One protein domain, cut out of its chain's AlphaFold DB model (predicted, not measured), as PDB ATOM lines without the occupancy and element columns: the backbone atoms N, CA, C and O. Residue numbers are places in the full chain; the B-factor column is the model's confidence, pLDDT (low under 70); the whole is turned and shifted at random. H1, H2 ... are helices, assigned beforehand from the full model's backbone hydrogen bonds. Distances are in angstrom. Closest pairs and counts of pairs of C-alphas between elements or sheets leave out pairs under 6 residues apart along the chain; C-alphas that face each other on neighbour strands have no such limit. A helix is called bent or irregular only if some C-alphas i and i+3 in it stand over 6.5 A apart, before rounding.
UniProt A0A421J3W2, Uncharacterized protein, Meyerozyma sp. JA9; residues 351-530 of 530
ATOM      1  N   ALA A 351     129.422 180.982 247.488       70.31
ATOM      2  CA  ALA A 351     128.970 179.812 246.742       70.31
ATOM      3  C   ALA A 351     128.302 178.770 247.654       70.31
ATOM      4  O   ALA A 351     127.212 178.309 247.326       70.31
ATOM      5  N   PHE A 352     128.920 178.429 248.792       73.69
ATOM      6  CA  PHE A 352     128.533 177.261 249.598       73.69
ATOM      7  C   PHE A 352     127.849 177.578 250.931       73.69
ATOM      8  O   PHE A 352     127.162 176.716 251.457       73.69
ATOM      9  N   PHE A 353     128.059 178.757 251.524       68.38
ATOM     10  CA  PHE A 353     127.694 178.983 252.932       68.38
ATOM     11  C   PHE A 353     126.715 180.141 253.158       68.38
ATOM     12  O   PHE A 353     126.086 180.197 254.215       68.38
ATOM     13  N   ASP A 354     126.573 181.065 252.204       66.75
ATOM     14  CA  ASP A 354     125.657 182.207 252.325       66.75
ATOM     15  C   ASP A 354     124.392 182.036 251.466       66.75
ATOM     16  O   ASP A 354     124.308 182.508 250.327       66.75
ATOM     17  N   ASP A 355     123.401 181.329 252.011       62.41
ATOM     18  CA  ASP A 355     122.089 181.108 251.376       62.41
ATOM     19  C   ASP A 355     121.000 182.078 251.856       62.41
ATOM     20  O   ASP A 355     119.929 182.163 251.257       62.41
ATOM     21  N   ASN A 356     121.262 182.839 252.922       57.06
ATOM     22  CA  ASN A 356     120.240 183.650 253.590       57.06
ATOM     23  C   ASN A 356     120.119 185.073 253.027       57.06
ATOM     24  O   ASN A 356     119.164 185.783 253.354       57.06
ATOM     25  N   SER A 357     121.075 185.510 252.203       64.62
ATOM     26  CA  SER A 357     121.058 186.838 251.596       64.62
ATOM     27  C   SER A 357     120.493 186.805 250.169       64.62
ATOM     28  O   SER A 357     121.045 186.108 249.315       64.62
ATOM     29  N   PRO A 358     119.461 187.609 249.836       62.75
ATOM     30  CA  PRO A 358     118.935 187.704 248.471       62.75
ATOM     31  C   PRO A 358     119.955 188.275 247.471       62.75
ATOM     32  O   PRO A 358     119.764 188.143 246.268       62.75
ATOM     33  N   SER A 359     121.046 188.887 247.944       69.38
ATOM     34  CA  SER A 359     122.130 189.423 247.116       69.38
ATOM     35  C   SER A 359     123.362 188.512 247.032       69.38
ATOM     36  O   SER A 359     124.346 188.894 246.402       69.38
ATOM     37  N   SER A 360     123.344 187.309 247.619       71.94
ATOM     38  CA  SER A 360     124.527 186.429 247.637       71.94
ATOM     39  C   SER A 360     124.988 186.008 246.236       71.94
ATOM     40  O   SER A 360     126.187 185.992 245.974       71.94
ATOM     41  N   HIS A 361     124.064 185.751 245.304       74.19
ATOM     42  CA  HIS A 361     124.372 185.415 243.904       74.19
ATOM     43  C   HIS A 361     125.045 186.581 243.152       74.19
ATOM     44  O   HIS A 361     126.036 186.397 242.451       74.19
ATOM     45  N   ILE A 362     124.575 187.806 243.387       72.88
ATOM     46  CA  ILE A 362     125.166 189.046 242.873       72.88
ATOM     47  C   ILE A 362     126.613 189.208 243.359       72.88
ATOM     48  O   ILE A 362     127.518 189.530 242.582       72.88
ATOM     49  N   VAL A 363     126.833 188.983 244.654       71.31
ATOM     50  CA  VAL A 363     128.153 189.088 245.280       71.31
ATOM     51  C   VAL A 363     129.081 187.989 244.754       71.31
ATOM     52  O   VAL A 363     130.223 188.276 244.395       71.31
ATOM     53  N   LEU A 364     128.574 186.759 244.624       77.31
ATOM     54  CA  LEU A 364     129.276 185.617 244.035       77.31
ATOM     55  C   LEU A 364     129.774 185.931 242.619       77.31
ATOM     56  O   LEU A 364     130.969 185.814 242.351       77.31
ATOM     57  N   HIS A 365     128.878 186.377 241.737       77.69
ATOM     58  CA  HIS A 365     129.213 186.751 240.364       77.69
ATOM     59  C   HIS A 365     130.258 187.863 240.308       77.69
ATOM     60  O   HIS A 365     131.232 187.783 239.560       77.69
ATOM     61  N   SER A 366     130.092 188.878 241.156       72.50
ATOM     62  CA  SER A 366     131.020 190.003 241.243       72.50
ATOM     63  C   SER A 366     132.433 189.547 241.615       72.50
ATOM     64  O   SER A 366     133.390 189.907 240.932       72.50
ATOM     65  N   PHE A 367     132.584 188.703 242.641       73.19
ATOM     66  CA  PHE A 367     133.897 188.155 242.999       73.19
ATOM     67  C   PHE A 367     134.463 187.232 241.930       73.19
ATOM     68  O   PHE A 367     135.654 187.312 241.633       73.19
ATOM     69  N   GLY A 368     133.617 186.397 241.328       77.31
ATOM     70  CA  GLY A 368     134.010 185.529 240.229       77.31
ATOM     71  C   GLY A 368     134.622 186.310 239.071       77.31
ATOM     72  O   GLY A 368     135.723 185.987 238.639       77.31
ATOM     73  N   ARG A 369     133.973 187.393 238.627       77.38
ATOM     74  CA  ARG A 369     134.476 188.243 237.536       77.38
ATOM     75  C   ARG A 369     135.825 188.878 237.837       77.38
ATOM     76  O   ARG A 369     136.674 188.929 236.955       77.38
ATOM     77  N   VAL A 370     136.039 189.333 239.070       74.00
ATOM     78  CA  VAL A 370     137.329 189.899 239.491       74.00
ATOM     79  C   VAL A 370     138.419 188.834 239.482       74.00
ATOM     80  O   VAL A 370     139.504 189.091 238.975       74.00
ATOM     81  N   ILE A 371     138.127 187.627 239.978       74.88
ATOM     82  CA  ILE A 371     139.066 186.500 239.910       74.88
ATOM     83  C   ILE A 371     139.391 186.182 238.451       74.88
ATOM     84  O   ILE A 371     140.560 186.067 238.117       74.88
ATOM     85  N   CYS A 372     138.389 186.104 237.574       78.31
ATOM     86  CA  CYS A 372     138.593 185.854 236.149       78.31
ATOM     87  C   CYS A 372     139.397 186.951 235.443       78.31
ATOM     88  O   CYS A 372     140.047 186.654 234.448       78.31
ATOM     89  N   ALA A 373     139.337 188.195 235.918       71.38
ATOM     90  CA  ALA A 373     140.089 189.319 235.368       71.38
ATOM     91  C   ALA A 373     141.579 189.275 235.731       71.38
ATOM     92  O   ALA A 373     142.403 189.805 234.992       71.38
ATOM     93  N   LEU A 374     141.930 188.645 236.854       68.69
ATOM     94  CA  LEU A 374     143.326 188.436 237.223       68.69
ATOM     95  C   LEU A 374     143.977 187.473 236.231       68.69
ATOM     96  O   LEU A 374     143.304 186.607 235.671       68.69
ATOM     97  N   ASP A 375     145.285 187.596 236.004       59.12
ATOM     98  CA  ASP A 375     146.009 186.561 235.265       59.12
ATOM     99  C   ASP A 375     146.115 185.308 236.144       59.12
ATOM    100  O   ASP A 375     147.032 185.119 236.945       59.12
ATOM    101  N   VAL A 376     145.085 184.468 236.044       57.97
ATOM    102  CA  VAL A 376     144.910 183.268 236.860       57.97
ATOM    103  C   VAL A 376     145.740 182.106 236.321       57.97
ATOM    104  O   VAL A 376     145.541 180.999 236.799       57.97
ATOM    105  N   ALA A 377     146.664 182.283 235.366       58.94
ATOM    106  CA  ALA A 377     147.406 181.169 234.755       58.94
ATOM    107  C   ALA A 377     147.969 180.162 235.784       58.94
ATOM    108  O   ALA A 377     147.928 178.951 235.562       58.94
ATOM    109  N   ALA A 378     148.411 180.648 236.951       60.91
ATOM    110  CA  ALA A 378     148.903 179.824 238.059       60.91
ATOM    111  C   ALA A 378     147.810 179.133 238.915       60.91
ATOM    112  O   ALA A 378     148.106 178.164 239.608       60.91
ATOM    113  N   TYR A 379     146.560 179.603 238.878       66.38
ATOM    114  CA  TYR A 379     145.445 179.159 239.732       66.38
ATOM    115  C   TYR A 379     144.184 178.726 238.956       66.38
ATOM    116  O   TYR A 379     143.153 178.443 239.567       66.38
ATOM    117  N   GLU A 380     144.243 178.648 237.623       75.94
ATOM    118  CA  GLU A 380     143.133 178.229 236.751       75.94
ATOM    119  C   GLU A 380     142.503 176.914 237.204       75.94
ATOM    120  O   GLU A 380     141.285 176.753 237.202       75.94
ATOM    121  N   GLU A 381     143.346 175.963 237.597       79.56
ATOM    122  CA  GLU A 381     142.908 174.638 238.014       79.56
ATOM    123  C   GLU A 381     142.187 174.687 239.361       79.56
ATOM    124  O   GLU A 381     141.155 174.043 239.530       79.56
ATOM    125  N   THR A 382     142.651 175.531 240.288       77.44
ATOM    126  CA  THR A 382     141.955 175.802 241.552       77.44
ATOM    127  C   THR A 382     140.592 176.435 241.302       77.44
ATOM    128  O   THR A 382     139.596 175.980 241.863       77.44
ATOM    129  N   PHE A 383     140.527 177.441 240.428       82.06
ATOM    130  CA  PHE A 383     139.277 178.095 240.056       82.06
ATOM    131  C   PHE A 383     138.272 177.097 239.455       82.06
ATOM    132  O   PHE A 383     137.149 176.975 239.946       82.06
ATOM    133  N   LEU A 384     138.686 176.314 238.455       85.69
ATOM    134  CA  LEU A 384     137.815 175.323 237.818       85.69
ATOM    135  C   LEU A 384     137.396 174.211 238.782       85.69
ATOM    136  O   LEU A 384     136.254 173.755 238.730       85.69
ATOM    137  N   GLN A 385     138.279 173.797 239.692       84.31
ATOM    138  CA  GLN A 385     137.943 172.806 240.706       84.31
ATOM    139  C   GLN A 385     136.876 173.322 241.679       84.31
ATOM    140  O   GLN A 385     136.006 172.547 242.080       84.31
ATOM    141  N   ILE A 386     136.889 174.612 242.034       82.75
ATOM    142  CA  ILE A 386     135.821 175.227 242.842       82.75
ATOM    143  C   ILE A 386     134.486 175.149 242.094       82.75
ATOM    144  O   ILE A 386     133.496 174.706 242.680       82.75
ATOM    145  N   CYS A 387     134.461 175.483 240.798       85.38
ATOM    146  CA  CYS A 387     133.265 175.345 239.961       85.38
ATOM    147  C   CYS A 387     132.745 173.902 239.942       85.38
ATOM    148  O   CYS A 387     131.572 173.665 240.227       85.38
ATOM    149  N   LEU A 388     133.613 172.926 239.673       87.12
ATOM    150  CA  LEU A 388     133.240 171.508 239.659       87.12
ATOM    151  C   LEU A 388     132.691 171.043 241.011       87.12
ATOM    152  O   LEU A 388     131.671 170.360 241.059       87.12
ATOM    153  N   THR A 389     133.336 171.445 242.105       85.19
ATOM    154  CA  THR A 389     132.924 171.078 243.468       85.19
ATOM    155  C   THR A 389     131.554 171.665 243.808       85.19
ATOM    156  O   THR A 389     130.733 170.988 244.421       85.19
ATOM    157  N   TYR A 390     131.259 172.889 243.358       84.69
ATOM    158  CA  TYR A 390     129.936 173.493 243.517       84.69
ATOM    159  C   TYR A 390     128.846 172.664 242.822       84.69
ATOM    160  O   TYR A 390     127.837 172.312 243.434       84.69
ATOM    161  N   PHE A 391     129.082 172.250 241.575       84.38
ATOM    162  CA  PHE A 391     128.155 171.381 240.840       84.38
ATOM    163  C   PHE A 391     128.096 169.940 241.366       84.38
ATOM    164  O   PHE A 391     127.194 169.192 241.010       84.38
ATOM    165  N   GLN A 392     129.002 169.532 242.248       84.31
ATOM    166  CA  GLN A 392     128.916 168.252 242.956       84.31
ATOM    167  C   GLN A 392     128.215 168.375 244.317       84.31
ATOM    168  O   GLN A 392     127.891 167.355 244.923       84.31
ATOM    169  N   SER A 393     127.966 169.598 244.797       80.06
ATOM    170  CA  SER A 393     127.292 169.847 246.071       80.06
ATOM    171  C   SER A 393     125.785 169.591 245.993       80.06
ATOM    172  O   SER A 393     125.147 169.836 244.967       80.06
ATOM    173  N   ASN A 394     125.219 169.152 247.119       72.56
ATOM    174  CA  ASN A 394     123.777 168.985 247.318       72.56
ATOM    175  C   ASN A 394     123.069 170.300 247.697       72.56
ATOM    176  O   ASN A 394     121.845 170.354 247.684       72.56
ATOM    177  N   GLU A 395     123.819 171.350 248.042       71.38
ATOM    178  CA  GLU A 395     123.307 172.660 248.490       71.38
ATOM    179  C   GLU A 395     123.210 173.672 247.329       71.38
ATOM    180  O   GLU A 395     123.233 174.887 247.506       71.38
ATOM    181  N   ARG A 396     123.147 173.169 246.094       79.50
ATOM    182  CA  ARG A 396     123.100 173.987 244.881       79.50
ATOM    183  C   ARG A 396     121.717 174.619 244.694       79.50
ATOM    184  O   ARG A 396     120.693 173.979 244.908       79.50
ATOM    185  N   SER A 397     121.694 175.858 244.206       80.94
ATOM    186  CA  SER A 397     120.477 176.557 243.777       80.94
ATOM    187  C   SER A 397     120.583 176.970 242.307       80.94
ATOM    188  O   SER A 397     121.694 177.166 241.808       80.94
ATOM    189  N   ASP A 398     119.453 177.103 241.599       80.50
ATOM    190  CA  ASP A 398     119.444 177.462 240.165       80.50
ATOM    191  C   ASP A 398     120.162 178.797 239.921       80.50
ATOM    192  O   ASP A 398     121.102 178.867 239.138       80.50
ATOM    193  N   ILE A 399     119.834 179.829 240.707       82.75
ATOM    194  CA  ILE A 399     120.427 181.163 240.550       82.75
ATOM    195  C   ILE A 399     121.951 181.171 240.752       82.75
ATOM    196  O   ILE A 399     122.682 181.803 239.998       82.75
ATOM    197  N   LYS A 400     122.480 180.438 241.738       83.44
ATOM    198  CA  LYS A 400     123.935 180.349 241.942       83.44
ATOM    199  C   LYS A 400     124.594 179.451 240.887       83.44
ATOM    200  O   LYS A 400     125.737 179.697 240.516       83.44
ATOM    201  N   SER A 401     123.879 178.459 240.357       86.56
ATOM    202  CA  SER A 401     124.329 177.644 239.216       86.56
ATOM    203  C   SER A 401     124.461 178.470 237.946       86.56
ATOM    204  O   SER A 401     125.478 178.375 237.258       86.56
ATOM    205  N   PHE A 402     123.464 179.314 237.677       87.12
ATOM    206  CA  PHE A 402     123.494 180.329 236.636       87.12
ATOM    207  C   PHE A 402     124.746 181.202 236.776       87.12
ATOM    208  O   PHE A 402     125.556 181.256 235.850       87.12
ATOM    209  N   GLU A 403     124.981 181.787 237.956       86.50
ATOM    210  CA  GLU A 403     126.153 182.645 238.156       86.50
ATOM    211  C   GLU A 403     127.474 181.882 238.007       86.50
ATOM    212  O   GLU A 403     128.406 182.391 237.395       86.50
ATOM    213  N   MET A 404     127.577 180.638 238.483       87.62
ATOM    214  CA  MET A 404     128.804 179.848 238.331       87.62
ATOM    215  C   MET A 404     129.138 179.537 236.866       87.62
ATOM    216  O   MET A 404     130.305 179.626 236.478       87.62
ATOM    217  N   ILE A 405     128.140 179.223 236.033       91.00
ATOM    218  CA  ILE A 405     128.345 179.017 234.586       91.00
ATOM    219  C   ILE A 405     128.726 180.338 233.915       91.00
ATOM    220  O   ILE A 405     129.628 180.370 233.071       91.00
ATOM    221  N   ARG A 406     128.093 181.439 234.324       89.75
ATOM    222  CA  ARG A 406     128.402 182.779 233.829       89.75
ATOM    223  C   ARG A 406     129.836 183.199 234.154       89.75
ATOM    224  O   ARG A 406     130.546 183.653 233.262       89.75
ATOM    225  N   ILE A 407     130.309 182.961 235.378       88.38
ATOM    226  CA  ILE A 407     131.700 183.236 235.774       88.38
ATOM    227  C   ILE A 407     132.673 182.375 234.947       88.38
ATOM    228  O   ILE A 407     133.691 182.878 234.475       88.38
ATOM    229  N   MET A 408     132.365 181.093 234.698       91.25
ATOM    230  CA  MET A 408     133.181 180.266 233.794       91.25
ATOM    231  C   MET A 408     133.238 180.857 232.375       91.25
ATOM    232  O   MET A 408     134.295 180.836 231.740       91.25
ATOM    233  N   LYS A 409     132.120 181.396 231.867       91.75
ATOM    234  CA  LYS A 409     132.066 182.089 230.566       91.75
ATOM    235  C   LYS A 409     132.992 183.297 230.559       91.75
ATOM    236  O   LYS A 409     133.774 183.469 229.623       91.75
ATOM    237  N   ASP A 410     132.932 184.098 231.617       87.69
ATOM    238  CA  ASP A 410     133.746 185.298 231.776       87.69
ATOM    239  C   ASP A 410     135.239 184.965 231.842       87.69
ATOM    240  O   ASP A 410     136.038 185.658 231.216       87.69
ATOM    241  N   HIS A 411     135.618 183.846 232.467       87.38
ATOM    242  CA  HIS A 411     136.999 183.359 232.471       87.38
ATOM    243  C   HIS A 411     137.560 183.154 231.056       87.38
ATOM    244  O   HIS A 411     138.687 183.547 230.770       87.38
ATOM    245  N   MET A 412     136.771 182.588 230.139       87.19
ATOM    246  CA  MET A 412     137.181 182.477 228.734       87.19
ATOM    247  C   MET A 412     137.069 183.803 227.969       87.19
ATOM    248  O   MET A 412     137.864 184.057 227.066       87.19
ATOM    249  N   SER A 413     136.073 184.632 228.289       87.56
ATOM    250  CA  SER A 413     135.790 185.892 227.591       87.56
ATOM    251  C   SER A 413     136.858 186.957 227.821       87.56
ATOM    252  O   SER A 413     137.324 187.578 226.861       87.56
ATOM    253  N   LEU A 414     137.281 187.134 229.073       79.81
ATOM    254  CA  LEU A 414     138.299 188.115 229.447       79.81
ATOM    255  C   LEU A 414     139.676 187.745 228.879       79.81
ATOM    256  O   LEU A 414     140.421 188.624 228.462       79.81
ATOM    257  N   HIS A 415     139.954 186.446 228.733       81.81
ATOM    258  CA  HIS A 415     141.221 185.916 228.210       81.81
ATOM    259  C   HIS A 415     141.129 185.421 226.761       81.81
ATOM    260  O   HIS A 415     141.920 184.581 226.329       81.81
ATOM    261  N   LYS A 416     140.167 185.923 225.976       85.88
ATOM    262  CA  LYS A 416     139.890 185.437 224.609       85.88
ATOM    263  C   LYS A 416     141.105 185.475 223.675       85.88
ATOM    264  O   LYS A 416     141.234 184.601 222.820       85.88
ATOM    265  N   ASP A 417     141.968 186.480 223.815       83.88
ATOM    266  CA  ASP A 417     143.144 186.648 222.959       83.88
ATOM    267  C   ASP A 417     144.228 185.633 223.334       83.88
ATOM    268  O   ASP A 417     144.684 184.893 222.467       83.88
ATOM    269  N   ARG A 418     144.492 185.450 224.635       83.56
ATOM    270  CA  ARG A 418     145.348 184.371 225.148       83.56
ATOM    271  C   ARG A 418     144.856 182.989 224.711       83.56
ATOM    272  O   ARG A 418     145.636 182.194 224.200       83.56
ATOM    273  N   VAL A 419     143.556 182.715 224.856       83.31
ATOM    274  CA  VAL A 419     142.927 181.461 224.400       83.31
ATOM    275  C   VAL A 419     143.209 181.206 222.920       83.31
ATOM    276  O   VAL A 419     143.420 180.068 222.506       83.31
ATOM    277  N   ARG A 420     143.192 182.258 222.102       81.31
ATOM    278  CA  ARG A 420     143.469 182.148 220.669       81.31
ATOM    279  C   ARG A 420     144.942 181.884 220.416       81.31
ATOM    280  O   ARG A 420     145.245 180.974 219.650       81.31
ATOM    281  N   ASP A 421     145.828 182.611 221.076       82.31
ATOM    282  CA  ASP A 421     147.269 182.473 220.888       82.31
ATOM    283  C   ASP A 421     147.767 181.082 221.311       82.31
ATOM    284  O   ASP A 421     148.485 180.428 220.549       82.31
ATOM    285  N   GLU A 422     147.288 180.558 222.447       83.31
ATOM    286  CA  GLU A 422     147.578 179.191 222.918       83.31
ATOM    287  C   GLU A 422     147.286 178.126 221.847       83.31
ATOM    288  O   GLU A 422     148.031 177.154 221.706       83.31
ATOM    289  N   LEU A 423     146.211 178.317 221.075       79.44
ATOM    290  CA  LEU A 423     145.727 177.372 220.067       79.44
ATOM    291  C   LEU A 423     146.288 177.617 218.658       79.44
ATOM    292  O   LEU A 423     146.062 176.795 217.766       79.44
ATOM    293  N   VAL A 424     146.985 178.730 218.429       77.88
ATOM    294  CA  VAL A 424     147.569 179.079 217.124       77.88
ATOM    295  C   VAL A 424     149.059 178.762 217.078       77.88
ATOM    296  O   VAL A 424     149.514 178.195 216.086       77.88
ATOM    297  N   PHE A 425     149.813 179.108 218.124       71.44
ATOM    298  CA  PHE A 425     151.277 179.053 218.081       71.44
ATOM    299  C   PHE A 425     151.858 177.658 218.344       71.44
ATOM    300  O   PHE A 425     152.821 177.284 217.680       71.44
ATOM    301  N   ASP A 426     151.265 176.868 219.247       66.69
ATOM    302  CA  ASP A 426     151.643 175.459 219.443       66.69
ATOM    303  C   ASP A 426     150.450 174.593 219.906       66.69
ATOM    304  O   ASP A 426     150.308 174.233 221.078       66.69
ATOM    305  N   PRO A 427     149.532 174.266 218.983       64.81
ATOM    306  CA  PRO A 427     148.241 173.680 219.326       64.81
ATOM    307  C   PRO A 427     148.310 172.285 219.965       64.81
ATOM    308  O   PRO A 427     147.393 171.898 220.689       64.81
ATOM    309  N   TYR A 428     149.358 171.503 219.689       65.69
ATOM    310  CA  TYR A 428     149.456 170.121 220.166       65.69
ATOM    311  C   TYR A 428     150.079 170.026 221.558       65.69
ATOM    312  O   TYR A 428     149.604 169.227 222.366       65.69
ATOM    313  N   SER A 429     151.088 170.847 221.860       66.25
ATOM    314  CA  SER A 429     151.685 170.900 223.200       66.25
ATOM    315  C   SER A 429     150.775 171.635 224.190       66.25
ATOM    316  O   SER A 429     150.616 171.200 225.333       66.25
ATOM    317  N   ASN A 430     150.072 172.675 223.729       66.25
ATOM    318  CA  ASN A 430     149.204 173.485 224.578       66.25
ATOM    319  C   ASN A 430     147.833 172.855 224.821       66.25
ATOM    320  O   ASN A 430     147.120 173.300 225.713       66.25
ATOM    321  N   LYS A 431     147.447 171.798 224.097       73.81
ATOM    322  CA  LYS A 431     146.122 171.164 224.222       73.81
ATOM    323  C   LYS A 431     145.743 170.821 225.668       73.81
ATOM    324  O   LYS A 431     144.613 171.055 226.082       73.81
ATOM    325  N   ALA A 432     146.678 170.258 226.436       69.44
ATOM    326  CA  ALA A 432     146.433 169.852 227.822       69.44
ATOM    327  C   ALA A 432     146.392 171.039 228.802       69.44
ATOM    328  O   ALA A 432     145.736 170.960 229.840       69.44
ATOM    329  N   HIS A 433     147.076 172.133 228.469       74.19
ATOM    330  CA  HIS A 433     147.230 173.298 229.337       74.19
ATOM    331  C   HIS A 433     146.334 174.470 228.941       74.19
ATOM    332  O   HIS A 433     146.178 175.392 229.740       74.19
ATOM    333  N   SER A 434     145.716 174.408 227.763       85.75
ATOM    334  CA  SER A 434     144.945 175.506 227.209       85.75
ATOM    335  C   SER A 434     143.697 175.781 228.028       85.75
ATOM    336  O   SER A 434     142.919 174.876 228.368       85.75
ATOM    337  N   LEU A 435     143.473 177.066 228.273       86.12
ATOM    338  CA  LEU A 435     142.332 177.562 229.021       86.12
ATOM    339  C   LEU A 435     140.998 177.150 228.375       86.12
ATOM    340  O   LEU A 435     140.045 176.815 229.083       86.12
ATOM    341  N   ALA A 436     140.932 177.107 227.038       88.50
ATOM    342  CA  ALA A 436     139.743 176.660 226.310       88.50
ATOM    343  C   ALA A 436     139.416 175.188 226.578       88.50
ATOM    344  O   ALA A 436     138.275 174.856 226.904       88.50
ATOM    345  N   TYR A 437     140.411 174.305 226.477       89.94
ATOM    346  CA  TYR A 437     140.222 172.870 226.700       89.94
ATOM    347  C   TYR A 437     139.826 172.573 228.148       89.94
ATOM    348  O   TYR A 437     138.918 171.773 228.386       89.94
ATOM    349  N   LYS A 438     140.463 173.242 229.116       90.06
ATOM    350  CA  LYS A 438     140.137 173.108 230.542       90.06
ATOM    351  C   LYS A 438     138.698 173.546 230.846       90.06
ATOM    352  O   LYS A 438     137.954 172.784 231.462       90.06
ATOM    353  N   ASN A 439     138.278 174.719 230.363       91.38
ATOM    354  CA  ASN A 439     136.915 175.221 230.571       91.38
ATOM    355  C   ASN A 439     135.855 174.353 229.876       91.38
ATOM    356  O   ASN A 439     134.859 173.997 230.501       91.38
ATOM    357  N   LEU A 440     136.071 173.954 228.616       92.38
ATOM    358  CA  LEU A 440     135.143 173.069 227.898       92.38
ATOM    359  C   LEU A 440     135.032 171.693 228.561       92.38
ATOM    360  O   LEU A 440     133.944 171.119 228.620       92.38
ATOM    361  N   ARG A 441     136.142 171.167 229.094       92.75
ATOM    362  CA  ARG A 441     136.140 169.929 229.881       92.75
ATOM    363  C   ARG A 441     135.320 170.081 231.156       92.75
ATOM    364  O   ARG A 441     134.560 169.170 231.472       92.75
ATOM    365  N   ALA A 442     135.476 171.193 231.871       91.88
ATOM    366  CA  ALA A 442     134.692 171.471 233.066       91.88
ATOM    367  C   ALA A 442     133.199 171.610 232.728       91.88
ATOM    368  O   ALA A 442     132.379 170.944 233.357       91.88
ATOM    369  N   LEU A 443     132.850 172.363 231.675       92.56
ATOM    370  CA  LEU A 443     131.465 172.500 231.217       92.56
ATOM    371  C   LEU A 443     130.839 171.135 230.902       92.56
ATOM    372  O   LEU A 443     129.753 170.825 231.382       92.56
ATOM    373  N   LEU A 444     131.535 170.291 230.136       91.12
ATOM    374  CA  LEU A 444     131.041 168.958 229.784       91.12
ATOM    375  C   LEU A 444     130.789 168.071 231.020       91.12
ATOM    376  O   LEU A 444     129.906 167.220 230.981       91.12
ATOM    377  N   GLN A 445     131.540 168.262 232.110       91.19
ATOM    378  CA  GLN A 445     131.346 167.517 233.359       91.19
ATOM    379  C   GLN A 445     130.154 168.015 234.181       91.19
ATOM    380  O   GLN A 445     129.456 167.196 234.774       91.19
ATOM    381  N   ILE A 446     129.917 169.328 234.228       89.75
ATOM    382  CA  ILE A 446     128.815 169.901 235.021       89.75
ATOM    383  C   ILE A 446     127.469 169.766 234.311       89.75
ATOM    384  O   ILE A 446     126.438 169.628 234.959       89.75
ATOM    385  N   LEU A 447     127.465 169.770 232.979       86.81
ATOM    386  CA  LEU A 447     126.250 169.865 232.180       86.81
ATOM    387  C   LEU A 447     125.229 168.733 232.420       86.81
ATOM    388  O   LEU A 447     124.046 169.049 232.535       86.81
ATOM    389  N   PRO A 448     125.620 167.447 232.569       86.00
ATOM    390  CA  PRO A 448     124.676 166.398 232.955       86.00
ATOM    391  C   PRO A 448     124.006 166.672 234.300       86.00
ATOM    392  O   PRO A 448     122.833 166.360 234.468       86.00
ATOM    393  N   VAL A 449     124.730 167.268 235.252       83.88
ATOM    394  CA  VAL A 449     124.153 167.655 236.539       83.88
ATOM    395  C   VAL A 449     123.121 168.754 236.320       83.88
ATOM    396  O   VAL A 449     122.001 168.626 236.785       83.88
ATOM    397  N   VAL A 450     123.448 169.791 235.551       80.44
ATOM    398  CA  VAL A 450     122.520 170.902 235.290       80.44
ATOM    399  C   VAL A 450     121.234 170.424 234.594       80.44
ATOM    400  O   VAL A 450     120.148 170.838 234.991       80.44
ATOM    401  N   VAL A 451     121.345 169.529 233.602       75.62
ATOM    402  CA  VAL A 451     120.208 169.014 232.812       75.62
ATOM    403  C   VAL A 451     119.362 167.984 233.568       75.62
ATOM    404  O   VAL A 451     118.138 168.022 233.471       75.62
ATOM    405  N   TYR A 452     119.984 167.049 234.294       72.19
ATOM    406  CA  TYR A 452     119.285 165.905 234.903       72.19
ATOM    407  C   TYR A 452     119.031 166.048 236.406       72.19
ATOM    408  O   TYR A 452     118.563 165.095 237.034       72.19
ATOM    409  N   ASP A 453     119.337 167.198 237.007       68.25
ATOM    410  CA  ASP A 453     119.024 167.437 238.411       68.25
ATOM    411  C   ASP A 453     117.509 167.524 238.618       68.25
ATOM    412  O   ASP A 453     116.841 168.520 238.345       68.25
ATOM    413  N   THR A 454     116.968 166.412 239.102       52.34
ATOM    414  CA  THR A 454     115.549 166.233 239.401       52.34
ATOM    415  C   THR A 454     115.156 166.827 240.754       52.34
ATOM    416  O   THR A 454     113.965 166.905 241.050       52.34
ATOM    417  N   THR A 455     116.125 167.245 241.581       50.38
ATOM    418  CA  THR A 455     115.868 167.729 242.946       50.38
ATOM    419  C   THR A 455     115.579 169.226 243.015       50.38
ATOM    420  O   THR A 455     114.775 169.638 243.850       50.38
ATOM    421  N   THR A 456     116.148 170.037 242.117       53.56
ATOM    422  CA  THR A 456     115.973 171.502 242.110       53.56
ATOM    423  C   THR A 456     114.768 171.995 241.307       53.56
ATOM    424  O   THR A 456     114.428 173.172 241.387       53.56
ATOM    425  N   GLY A 457     114.063 171.123 240.580       48.34
ATOM    426  CA  GLY A 457     112.736 171.394 239.998       48.34
ATOM    427  C   GLY A 457     112.645 172.488 238.922       48.34
ATOM    428  O   GLY A 457     111.602 172.600 238.290       48.34
ATOM    429  N   ASN A 458     113.696 173.272 238.690       57.47
ATOM    430  CA  ASN A 458     113.848 174.249 237.614       57.47
ATOM    431  C   ASN A 458     115.316 174.693 237.615       57.47
ATOM    432  O   ASN A 458     115.669 175.549 238.411       57.47
ATOM    433  N   ASN A 459     116.158 174.117 236.750       68.31
ATOM    434  CA  ASN A 459     117.493 174.659 236.444       68.31
ATOM    435  C   ASN A 459     117.457 175.522 235.169       68.31
ATOM    436  O   ASN A 459     118.364 175.492 234.338       68.31
ATOM    437  N   THR A 460     116.335 176.200 234.931       73.50
ATOM    438  CA  THR A 460     116.044 176.830 233.639       73.50
ATOM    439  C   THR A 460     117.006 177.979 233.365       73.50
ATOM    440  O   THR A 460     117.466 178.128 232.234       73.50
ATOM    441  N   GLU A 461     117.363 178.759 234.388       79.62
ATOM    442  CA  GLU A 461     118.307 179.864 234.230       79.62
ATOM    443  C   GLU A 461     119.716 179.335 233.956       79.62
ATOM    444  O   GLU A 461     120.348 179.731 232.973       79.62
ATOM    445  N   ALA A 462     120.179 178.363 234.748       83.00
ATOM    446  CA  ALA A 462     121.481 177.736 234.547       83.00
ATOM    447  C   ALA A 462     121.621 177.079 233.161       83.00
ATOM    448  O   ALA A 462     122.678 177.164 232.535       83.00
ATOM    449  N   LEU A 463     120.554 176.462 232.645       81.50
ATOM    450  CA  LEU A 463     120.537 175.856 231.311       81.50
ATOM    451  C   LEU A 463     120.604 176.889 230.188       81.50
ATOM    452  O   LEU A 463     121.335 176.688 229.214       81.50
ATOM    453  N   VAL A 464     119.886 178.007 230.326       81.00
ATOM    454  CA  VAL A 464     119.983 179.126 229.380       81.00
ATOM    455  C   VAL A 464     121.415 179.654 229.338       81.00
ATOM    456  O   VAL A 464     121.965 179.851 228.254       81.00
ATOM    457  N   GLU A 465     122.052 179.822 230.495       86.69
ATOM    458  CA  GLU A 465     123.431 180.306 230.571       86.69
ATOM    459  C   GLU A 465     124.444 179.291 230.019       86.69
ATOM    460  O   GLU A 465     125.370 179.674 229.304       86.69
ATOM    461  N   ALA A 466     124.239 177.988 230.245       86.94
ATOM    462  CA  ALA A 466     125.055 176.932 229.640       86.94
ATOM    463  C   ALA A 466     124.972 176.948 228.108       86.94
ATOM    464  O   ALA A 466     125.987 176.790 227.422       86.94
ATOM    465  N   ASN A 467     123.779 177.190 227.562       82.06
ATOM    466  CA  ASN A 467     123.591 177.343 226.127       82.06
ATOM    467  C   ASN A 467     124.295 178.605 225.589       82.06
ATOM    468  O   ASN A 467     124.973 178.561 224.559       82.06
ATOM    469  N   GLN A 468     124.214 179.726 226.312       83.56
ATOM    470  CA  GLN A 468     124.954 180.940 225.952       83.56
ATOM    471  C   GLN A 468     126.470 180.722 225.979       83.56
ATOM    472  O   GLN A 468     127.163 181.158 225.057       83.56
ATOM    473  N   PHE A 469     126.989 180.033 226.999       88.38
ATOM    474  CA  PHE A 469     128.399 179.655 227.069       88.38
ATOM    475  C   PHE A 469     128.796 178.835 225.843       88.38
ATOM    476  O   PHE A 469     129.811 179.116 225.205       88.38
ATOM    477  N   TYR A 470     127.999 177.823 225.499       85.81
ATOM    478  CA  TYR A 470     128.258 176.947 224.363       85.81
ATOM    479  C   TYR A 470     128.358 177.721 223.042       85.81
ATOM    480  O   TYR A 470     129.330 177.549 222.303       85.81
ATOM    481  N   HIS A 471     127.406 178.617 222.770       82.25
ATOM    482  CA  HIS A 471     127.430 179.455 221.571       82.25
ATOM    483  C   HIS A 471     128.617 180.423 221.561       82.25
ATOM    484  O   HIS A 471     129.312 180.528 220.551       82.25
ATOM    485  N   PHE A 472     128.912 181.060 222.697       86.81
ATOM    486  CA  PHE A 472     130.087 181.915 222.842       86.81
ATOM    487  C   PHE A 472     131.390 181.153 222.541       86.81
ATOM    488  O   PHE A 472     132.212 181.605 221.741       86.81
ATOM    489  N   ALA A 473     131.569 179.972 223.138       87.31
ATOM    490  CA  ALA A 473     132.756 179.153 222.931       87.31
ATOM    491  C   ALA A 473     132.866 178.683 221.474       87.31
ATOM    492  O   ALA A 473     133.962 178.669 220.910       87.31
ATOM    493  N   ALA A 474     131.746 178.337 220.835       82.31
ATOM    494  CA  ALA A 474     131.718 177.969 219.424       82.31
ATOM    495  C   ALA A 474     132.141 179.132 218.520       82.31
ATOM    496  O   ALA A 474     132.941 178.945 217.600       82.31
ATOM    497  N   ASP A 475     131.665 180.342 218.800       83.31
ATOM    498  CA  ASP A 475     132.043 181.530 218.040       83.31
ATOM    499  C   ASP A 475     133.511 181.909 218.225       83.31
ATOM    500  O   ASP A 475     134.160 182.383 217.288       83.31
ATOM    501  N   LEU A 476     134.056 181.675 219.419       83.50
ATOM    502  CA  LEU A 476     135.458 181.931 219.722       83.50
ATOM    503  C   LEU A 476     136.399 180.903 219.076       83.50
ATOM    504  O   LEU A 476     137.471 181.277 218.595       83.50
ATOM    505  N   LEU A 477     136.011 179.624 219.061       83.69
ATOM    506  CA  LEU A 477     136.923 178.512 218.774       83.69
ATOM    507  C   LEU A 477     136.672 177.817 217.432       83.69
ATOM    508  O   LEU A 477     137.615 177.333 216.811       83.69
ATOM    509  N   ILE A 478     135.420 177.754 216.977       70.12
ATOM    510  CA  ILE A 478     135.008 177.001 215.783       70.12
ATOM    511  C   ILE A 478     134.738 177.935 214.603       70.12
ATOM    512  O   ILE A 478     135.216 177.705 213.492       70.12
ATOM    513  N   ASN A 479     134.030 179.041 214.830       62.97
ATOM    514  CA  ASN A 479     133.634 179.969 213.765       62.97
ATOM    515  C   ASN A 479     134.715 181.022 213.452       62.97
ATOM    516  O   ASN A 479     134.421 182.102 212.937       62.97
ATOM    517  N   ARG A 480     135.989 180.735 213.751       66.38
ATOM    518  CA  ARG A 480     137.117 181.656 213.552       66.38
ATOM    519  C   ARG A 480     138.190 181.024 212.677       66.38
ATOM    520  O   ARG A 480     138.867 180.088 213.082       66.38
ATOM    521  N   ARG A 481     138.443 181.629 211.512       60.78
ATOM    522  CA  ARG A 481     139.474 181.190 210.543       60.78
ATOM    523  C   ARG A 481     140.900 181.119 211.094       60.78
ATOM    524  O   ARG A 481     141.747 180.493 210.474       60.78
ATOM    525  N   GLN A 482     141.167 181.811 212.199       73.75
ATOM    526  CA  GLN A 482     142.492 181.878 212.814       73.75
ATOM    527  C   GLN A 482     142.839 180.600 213.587       73.75
ATOM    528  O   GLN A 482     144.012 180.272 213.672       73.75
ATOM    529  N   ILE A 483     141.850 179.854 214.091       75.94
ATOM    530  CA  ILE A 483     142.102 178.579 214.771       75.94
ATOM    531  C   ILE A 483     142.364 177.492 213.715       75.94
ATOM    532  O   ILE A 483     141.550 177.361 212.795       75.94
ATOM    533  N   PRO A 484     143.441 176.690 213.818       76.81
ATOM    534  CA  PRO A 484     143.723 175.623 212.860       76.81
ATOM    535  C   PRO A 484     142.562 174.627 212.720       76.81
ATOM    536  O   PRO A 484     141.995 174.172 213.714       76.81
ATOM    537  N   LEU A 485     142.239 174.218 211.488       70.62
ATOM    538  CA  LEU A 485     141.100 173.326 211.210       70.62
ATOM    539  C   LEU A 485     141.184 171.989 211.966       70.62
ATOM    540  O   LEU A 485     140.163 171.477 212.415       70.62
ATOM    541  N   ALA A 486     142.387 171.435 212.141       71.19
ATOM    542  CA  ALA A 486     142.589 170.207 212.913       71.19
ATOM    543  C   ALA A 486     142.136 170.357 214.377       71.19
ATOM    544  O   ALA A 486     141.527 169.441 214.927       71.19
ATOM    545  N   ILE A 487     142.365 171.529 214.976       75.81
ATOM    546  CA  ILE A 487     141.931 171.855 216.339       75.81
ATOM    547  C   ILE A 487     140.430 172.100 216.390       75.81
ATOM    548  O   ILE A 487     139.766 171.585 217.281       75.81
ATOM    549  N   GLN A 488     139.861 172.784 215.394       75.19
ATOM    550  CA  GLN A 488     138.406 172.932 215.299       75.19
ATOM    551  C   GLN A 488     137.699 171.571 215.218       75.19
ATOM    552  O   GLN A 488     136.696 171.363 215.893       75.19
ATOM    553  N   ILE A 489     138.226 170.628 214.428       69.19
ATOM    554  CA  ILE A 489     137.678 169.267 214.308       69.19
ATOM    555  C   ILE A 489     137.783 168.517 215.640       69.19
ATOM    556  O   ILE A 489     136.818 167.879 216.057       69.19
ATOM    557  N   ASP A 490     138.929 168.601 216.312       79.12
ATOM    558  CA  ASP A 490     139.143 167.965 217.612       79.12
ATOM    559  C   ASP A 490     138.199 168.519 218.691       79.12
ATOM    560  O   ASP A 490     137.525 167.748 219.377       79.12
ATOM    561  N   LEU A 491     138.087 169.846 218.792       82.75
ATOM    562  CA  LEU A 491     137.163 170.525 219.700       82.75
ATOM    563  C   LEU A 491     135.708 170.155 219.395       82.75
ATOM    564  O   LEU A 491     134.928 169.877 220.310       82.75
ATOM    565  N   LEU A 492     135.342 170.110 218.110       75.56
ATOM    566  CA  LEU A 492     134.004 169.731 217.677       75.56
ATOM    567  C   LEU A 492     133.665 168.296 218.090       75.56
ATOM    568  O   LEU A 492     132.578 168.049 218.611       75.56
ATOM    569  N   ALA A 493     134.583 167.355 217.867       72.94
ATOM    570  CA  ALA A 493     134.363 165.940 218.139       72.94
ATOM    571  C   ALA A 493     134.336 165.627 219.642       72.94
ATOM    572  O   ALA A 493     133.467 164.882 220.095       72.94
ATOM    573  N   ASN A 494     135.267 166.203 220.407       80.12
ATOM    574  CA  ASN A 494     135.494 165.824 221.801       80.12
ATOM    575  C   ASN A 494     134.727 166.680 222.817       80.12
ATOM    576  O   ASN A 494     134.533 166.228 223.942       80.12
ATOM    577  N   TYR A 495     134.271 167.882 222.439       86.62
ATOM    578  CA  TYR A 495     133.600 168.802 223.365       86.62
ATOM    579  C   TYR A 495     132.263 169.310 222.832       86.62
ATOM    580  O   TYR A 495     131.233 169.014 223.432       86.62
ATOM    581  N   PHE A 496     132.235 170.012 221.695       78.62
ATOM    582  CA  PHE A 496     130.989 170.637 221.228       78.62
ATOM    583  C   PHE A 496     129.908 169.614 220.865       78.62
ATOM    584  O   PHE A 496     128.758 169.813 221.234       78.62
ATOM    585  N   SER A 497     130.247 168.500 220.204       74.94
ATOM    586  CA  SER A 497     129.249 167.471 219.863       74.94
ATOM    587  C   SER A 497     128.690 166.758 221.107       74.94
ATOM    588  O   SER A 497     127.475 166.574 221.178       74.94
ATOM    589  N   PRO A 498     129.508 166.353 222.102       79.56
ATOM    590  CA  PRO A 498     128.996 165.863 223.384       79.56
ATOM    591  C   PRO A 498     128.143 166.880 224.153       79.56
ATOM    592  O   PRO A 498     127.067 166.514 224.617       79.56
ATOM    593  N   ILE A 499     128.584 168.141 224.249       79.88
ATOM    594  CA  ILE A 499     127.832 169.222 224.912       79.88
ATOM    595  C   ILE A 499     126.478 169.419 224.226       79.88
ATOM    596  O   ILE A 499     125.450 169.421 224.899       79.88
ATOM    597  N   TYR A 500     126.475 169.506 222.892       78.69
ATOM    598  CA  TYR A 500     125.263 169.622 222.089       78.69
ATOM    599  C   TYR A 500     124.278 168.506 222.409       78.69
ATOM    600  O   TYR A 500     123.144 168.793 222.745       78.69
ATOM    601  N   LYS A 501     124.714 167.240 222.379       76.12
ATOM    602  CA  LYS A 501     123.834 166.093 222.651       76.12
ATOM    603  C   LYS A 501     123.167 166.159 224.021       76.12
ATOM    604  O   LYS A 501     122.029 165.735 224.152       76.12
ATOM    605  N   ILE A 502     123.880 166.641 225.037       77.25
ATOM    606  CA  ILE A 502     123.321 166.778 226.384       77.25
ATOM    607  C   ILE A 502     122.305 167.928 226.406       77.25
ATOM    608  O   ILE A 502     121.195 167.748 226.895       77.25
ATOM    609  N   LEU A 503     122.644 169.077 225.820       72.94
ATOM    610  CA  LEU A 503     121.737 170.223 225.709       72.94
ATOM    611  C   LEU A 503     120.491 169.936 224.845       72.94
ATOM    612  O   LEU A 503     119.405 170.406 225.165       72.94
ATOM    613  N   ASP A 504     120.616 169.132 223.789       72.88
ATOM    614  CA  ASP A 504     119.532 168.757 222.868       72.88
ATOM    615  C   ASP A 504     118.417 167.987 223.599       72.88
ATOM    616  O   ASP A 504     117.235 168.206 223.344       72.88
ATOM    617  N   THR A 505     118.766 167.196 224.626       69.50
ATOM    618  CA  THR A 505     117.756 166.539 225.480       69.50
ATOM    619  C   THR A 505     116.861 167.526 226.237       69.50
ATOM    620  O   THR A 505     115.735 167.181 226.590       69.50
ATOM    621  N   TYR A 506     117.326 168.760 226.460       62.81
ATOM    622  CA  TYR A 506     116.527 169.842 227.033       62.81
ATOM    623  C   TYR A 506     115.696 170.587 225.972       62.81
ATOM    624  O   TYR A 506     114.586 171.039 226.260       62.81
ATOM    625  N   CYS A 507     116.177 170.674 224.728       58.09
ATOM    626  CA  CYS A 507     115.408 171.206 223.596       58.09
ATOM    627  C   CYS A 507     114.175 170.363 223.271       58.09
ATOM    628  O   CYS A 507     113.116 170.921 222.987       58.09
ATOM    629  N   ASP A 508     114.286 169.037 223.384       54.75
ATOM    630  CA  ASP A 508     113.175 168.099 223.174       54.75
ATOM    631  C   ASP A 508     112.002 168.314 224.153       54.75
ATOM    632  O   ASP A 508     110.875 167.893 223.885       54.75
ATOM    633  N   LEU A 509     112.228 169.030 225.262       55.31
ATOM    634  CA  LEU A 509     111.191 169.452 226.211       55.31
ATOM    635  C   LEU A 509     110.452 170.736 225.770       55.31
ATOM    636  O   LEU A 509     109.537 171.189 226.456       55.31
ATOM    637  N   GLY A 510     110.803 171.307 224.611       49.69
ATOM    638  CA  GLY A 510     110.096 172.422 223.972       49.69
ATOM    639  C   GLY A 510     110.472 173.814 224.484       49.69
ATOM    640  O   GLY A 510     109.733 174.767 224.241       49.69
ATOM    641  N   HIS A 511     111.591 173.949 225.201       51.34
ATOM    642  CA  HIS A 511     111.962 175.204 225.858       51.34
ATOM    643  C   HIS A 511     112.744 176.173 224.957       51.34
ATOM    644  O   HIS A 511     112.509 177.376 225.051       51.34
ATOM    645  N   TYR A 512     113.632 175.682 224.081       52.84
ATOM    646  CA  TYR A 512     114.515 176.512 223.241       52.84
ATOM    647  C   TYR A 512     115.011 175.779 221.982       52.84
ATOM    648  O   TYR A 512     114.987 174.552 221.921       52.84
ATOM    649  N   GLU A 513     115.516 176.537 221.002       55.47
ATOM    650  CA  GLU A 513     116.216 176.035 219.810       55.47
ATOM    651  C   GLU A 513     117.736 176.166 220.011       55.47
ATOM    652  O   GLU A 513     118.238 177.261 220.280       55.47
ATOM    653  N   ILE A 514     118.476 175.059 219.894       53.53
ATOM    654  CA  ILE A 514     119.942 175.045 219.972       53.53
ATOM    655  C   ILE A 514     120.494 174.699 218.603       53.53
ATOM    656  O   ILE A 514     120.271 173.613 218.072       53.53
ATOM    657  N   ASN A 515     121.256 175.630 218.037       56.16
ATOM    658  CA  ASN A 515     121.921 175.402 216.764       56.16
ATOM    659  C   ASN A 515     123.279 174.728 217.005       56.16
ATOM    660  O   ASN A 515     124.113 175.285 217.727       56.16
ATOM    661  N   PRO A 516     123.557 173.557 216.406       55.69
ATOM    662  CA  PRO A 516     124.892 172.980 216.469       55.69
ATOM    663  C   PRO A 516     125.898 173.934 215.802       55.69
ATOM    664  O   PRO A 516     125.575 174.538 214.776       55.69
ATOM    665  N   PRO A 517     127.121 174.100 216.336       54.41
ATOM    666  CA  PRO A 517     128.140 174.910 215.717       54.41
ATOM    667  C   PRO A 517     128.538 174.231 214.422       54.41
ATOM    668  O   PRO A 517     129.067 173.120 214.384       54.41
ATOM    669  N   ILE A 518     128.240 174.917 213.333       50.25
ATOM    670  CA  ILE A 518     128.582 174.461 212.003       50.25
ATOM    671  C   ILE A 518     129.983 174.991 211.728       50.25
ATOM    672  O   ILE A 518     130.179 176.203 211.718       50.25
ATOM    673  N   LEU A 519     130.950 174.099 211.477       49.59
ATOM    674  CA  LEU A 519     132.290 174.489 211.021       49.59
ATOM    675  C   LEU A 519     132.156 175.564 209.934       49.59
ATOM    676  O   LEU A 519     131.386 175.388 208.988       49.59
ATOM    677  N   GLN A 520     132.929 176.647 210.003       44.56
ATOM    678  CA  GLN A 520     132.835 177.720 209.004       44.56
ATOM    679  C   GLN A 520     133.043 177.214 207.563       44.56
ATOM    680  O   GLN A 520     132.458 177.749 206.621       44.56
ATOM    681  N   GLY A 521     133.819 176.137 207.383       37.69
ATOM    682  CA  GLY A 521     133.967 175.444 206.097       37.69
ATOM    683  C   GLY A 521     132.681 174.774 205.585       37.69
ATOM    684  O   GLY A 521     132.482 174.674 204.376       37.69
ATOM    685  N   VAL A 522     131.783 174.369 206.485       35.56
ATOM    686  CA  VAL A 522     130.462 173.797 206.187       35.56
ATOM    687  C   VAL A 522     129.417 174.903 205.972       35.56
ATOM    688  O   VAL A 522     128.647 174.794 205.021       35.56
ATOM    689  N   GLN A 523     129.455 176.015 206.720       36.31
ATOM    690  CA  GLN A 523     128.586 177.185 206.471       36.31
ATOM    691  C   GLN A 523     128.862 177.847 205.114       36.31
ATOM    692  O   GLN A 523     127.931 178.193 204.388       36.31
ATOM    693  N   LEU A 524     130.138 177.970 204.719       34.69
ATOM    694  CA  LEU A 524     130.508 178.351 203.350       34.69
ATOM    695  C   LEU A 524     129.939 177.350 202.335       34.69
ATOM    696  O   LEU A 524     129.464 177.752 201.281       34.69
ATOM    697  N   GLY A 525     129.931 176.056 202.658       29.27
ATOM    698  CA  GLY A 525     129.322 175.014 201.833       29.27
ATOM    699  C   GLY A 525     127.804 175.158 201.658       29.27
ATOM    700  O   GLY A 525     127.330 174.992 200.531       29.27
ATOM    701  N   GLU A 526     127.073 175.479 202.731       29.08
ATOM    702  CA  GLU A 526     125.611 175.657 202.772       29.08
ATOM    703  C   GLU A 526     125.136 176.976 202.152       29.08
ATOM    704  O   GLU A 526     124.194 176.970 201.361       29.08
ATOM    705  N   ALA A 527     125.813 178.095 202.427       28.91
ATOM    706  CA  ALA A 527     125.523 179.388 201.800       28.91
ATOM    707  C   ALA A 527     125.840 179.405 200.292       28.91
ATOM    708  O   ALA A 527     125.335 180.251 199.566       28.91
ATOM    709  N   LEU A 528     126.672 178.467 199.824       28.33
ATOM    710  CA  LEU A 528     126.947 178.205 198.407       28.33
ATOM    711  C   LEU A 528     126.067 177.079 197.816       28.33
ATOM    712  O   LEU A 528     126.259 176.704 196.656       28.33
ATOM    713  N   PHE A 529     125.193 176.457 198.621       28.95
ATOM    714  CA  PHE A 529     124.212 175.443 198.199       28.95
ATOM    715  C   PHE A 529     122.778 175.986 198.126       28.95
ATOM    716  O   PHE A 529     122.000 175.451 197.336       28.95
ATOM    717  N   LYS A 530     122.437 176.996 198.936       28.42
ATOM    718  CA  LYS A 530     121.307 177.898 198.669       28.42
ATOM    719  C   LYS A 530     121.662 178.827 197.512       28.42
ATOM    720  O   LYS A 530     120.739 179.124 196.723       28.42
TER     721      LYS A 530
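What this domain is: This is residues 351 to 530 of the 530 residues of an uncharacterized protein of Meyerozyma sp. JA9 (UniProt A0A421J3W2). Picture a flat slab of helices in two layers, with H1, H3 and H6 side by side in one and H2, H5 and the arm H7b of bent H7 in the other, the two layers running opposite ways. H4 sits at one end of the slab, and H8 follows a long tail, touching no helix. H2, H3, H5, H6 and H7b make an up-and-down bundle, each running against the one before it. The printed part has 180 residues with eight named helices, H1 to H8, and no named strand: all helix, compact, radius of gyration of the C-alphas 16.8 A, spans 54 by 42 by 21 A.

Where its parts are: Find C-alpha 360 at (124.527, 186.429, 247.637); there H1 begins, running to 373. Next come H2, 380 to 392, H3, 398 to 414, 24.2 A long, and H4, 416 to 425. H5, 435 to 452, 26.5 A, has a kink of 30 degrees near 446 and is only just irregular, C-alphas 445 and 448 being 6.8 A apart. H6 spans 460 to 477, 25.7 A. H7, 485 to 507, assigned as one helix by its hydrogen bonds, is bent: C-alphas 494 and 497 are 6.7 A apart, between arms H7a, 485 to 494, and H7b, 497 to 507. H8, 520 to 527, ends at (125.523, 179.388, 201.800).

How they stand to each other: Start at hubs H3 and H5, which touch at closest C-alphas Met 412 and Ala 436, 6.8 A. H3 touches H6 at Phe 402 and Ala 462, 3.9 A. H5 touches H7b at Leu 444 and Ile 499, 5.8 A. O i to N i+4 pairs are incomplete in H4, 5 of 6, H5, 12 of 14, and H7b, 5 of 7.

The domain as a whole: The printed part has no cut. Link H7 to H8 is long. Mean pLDDT of H8 is 35.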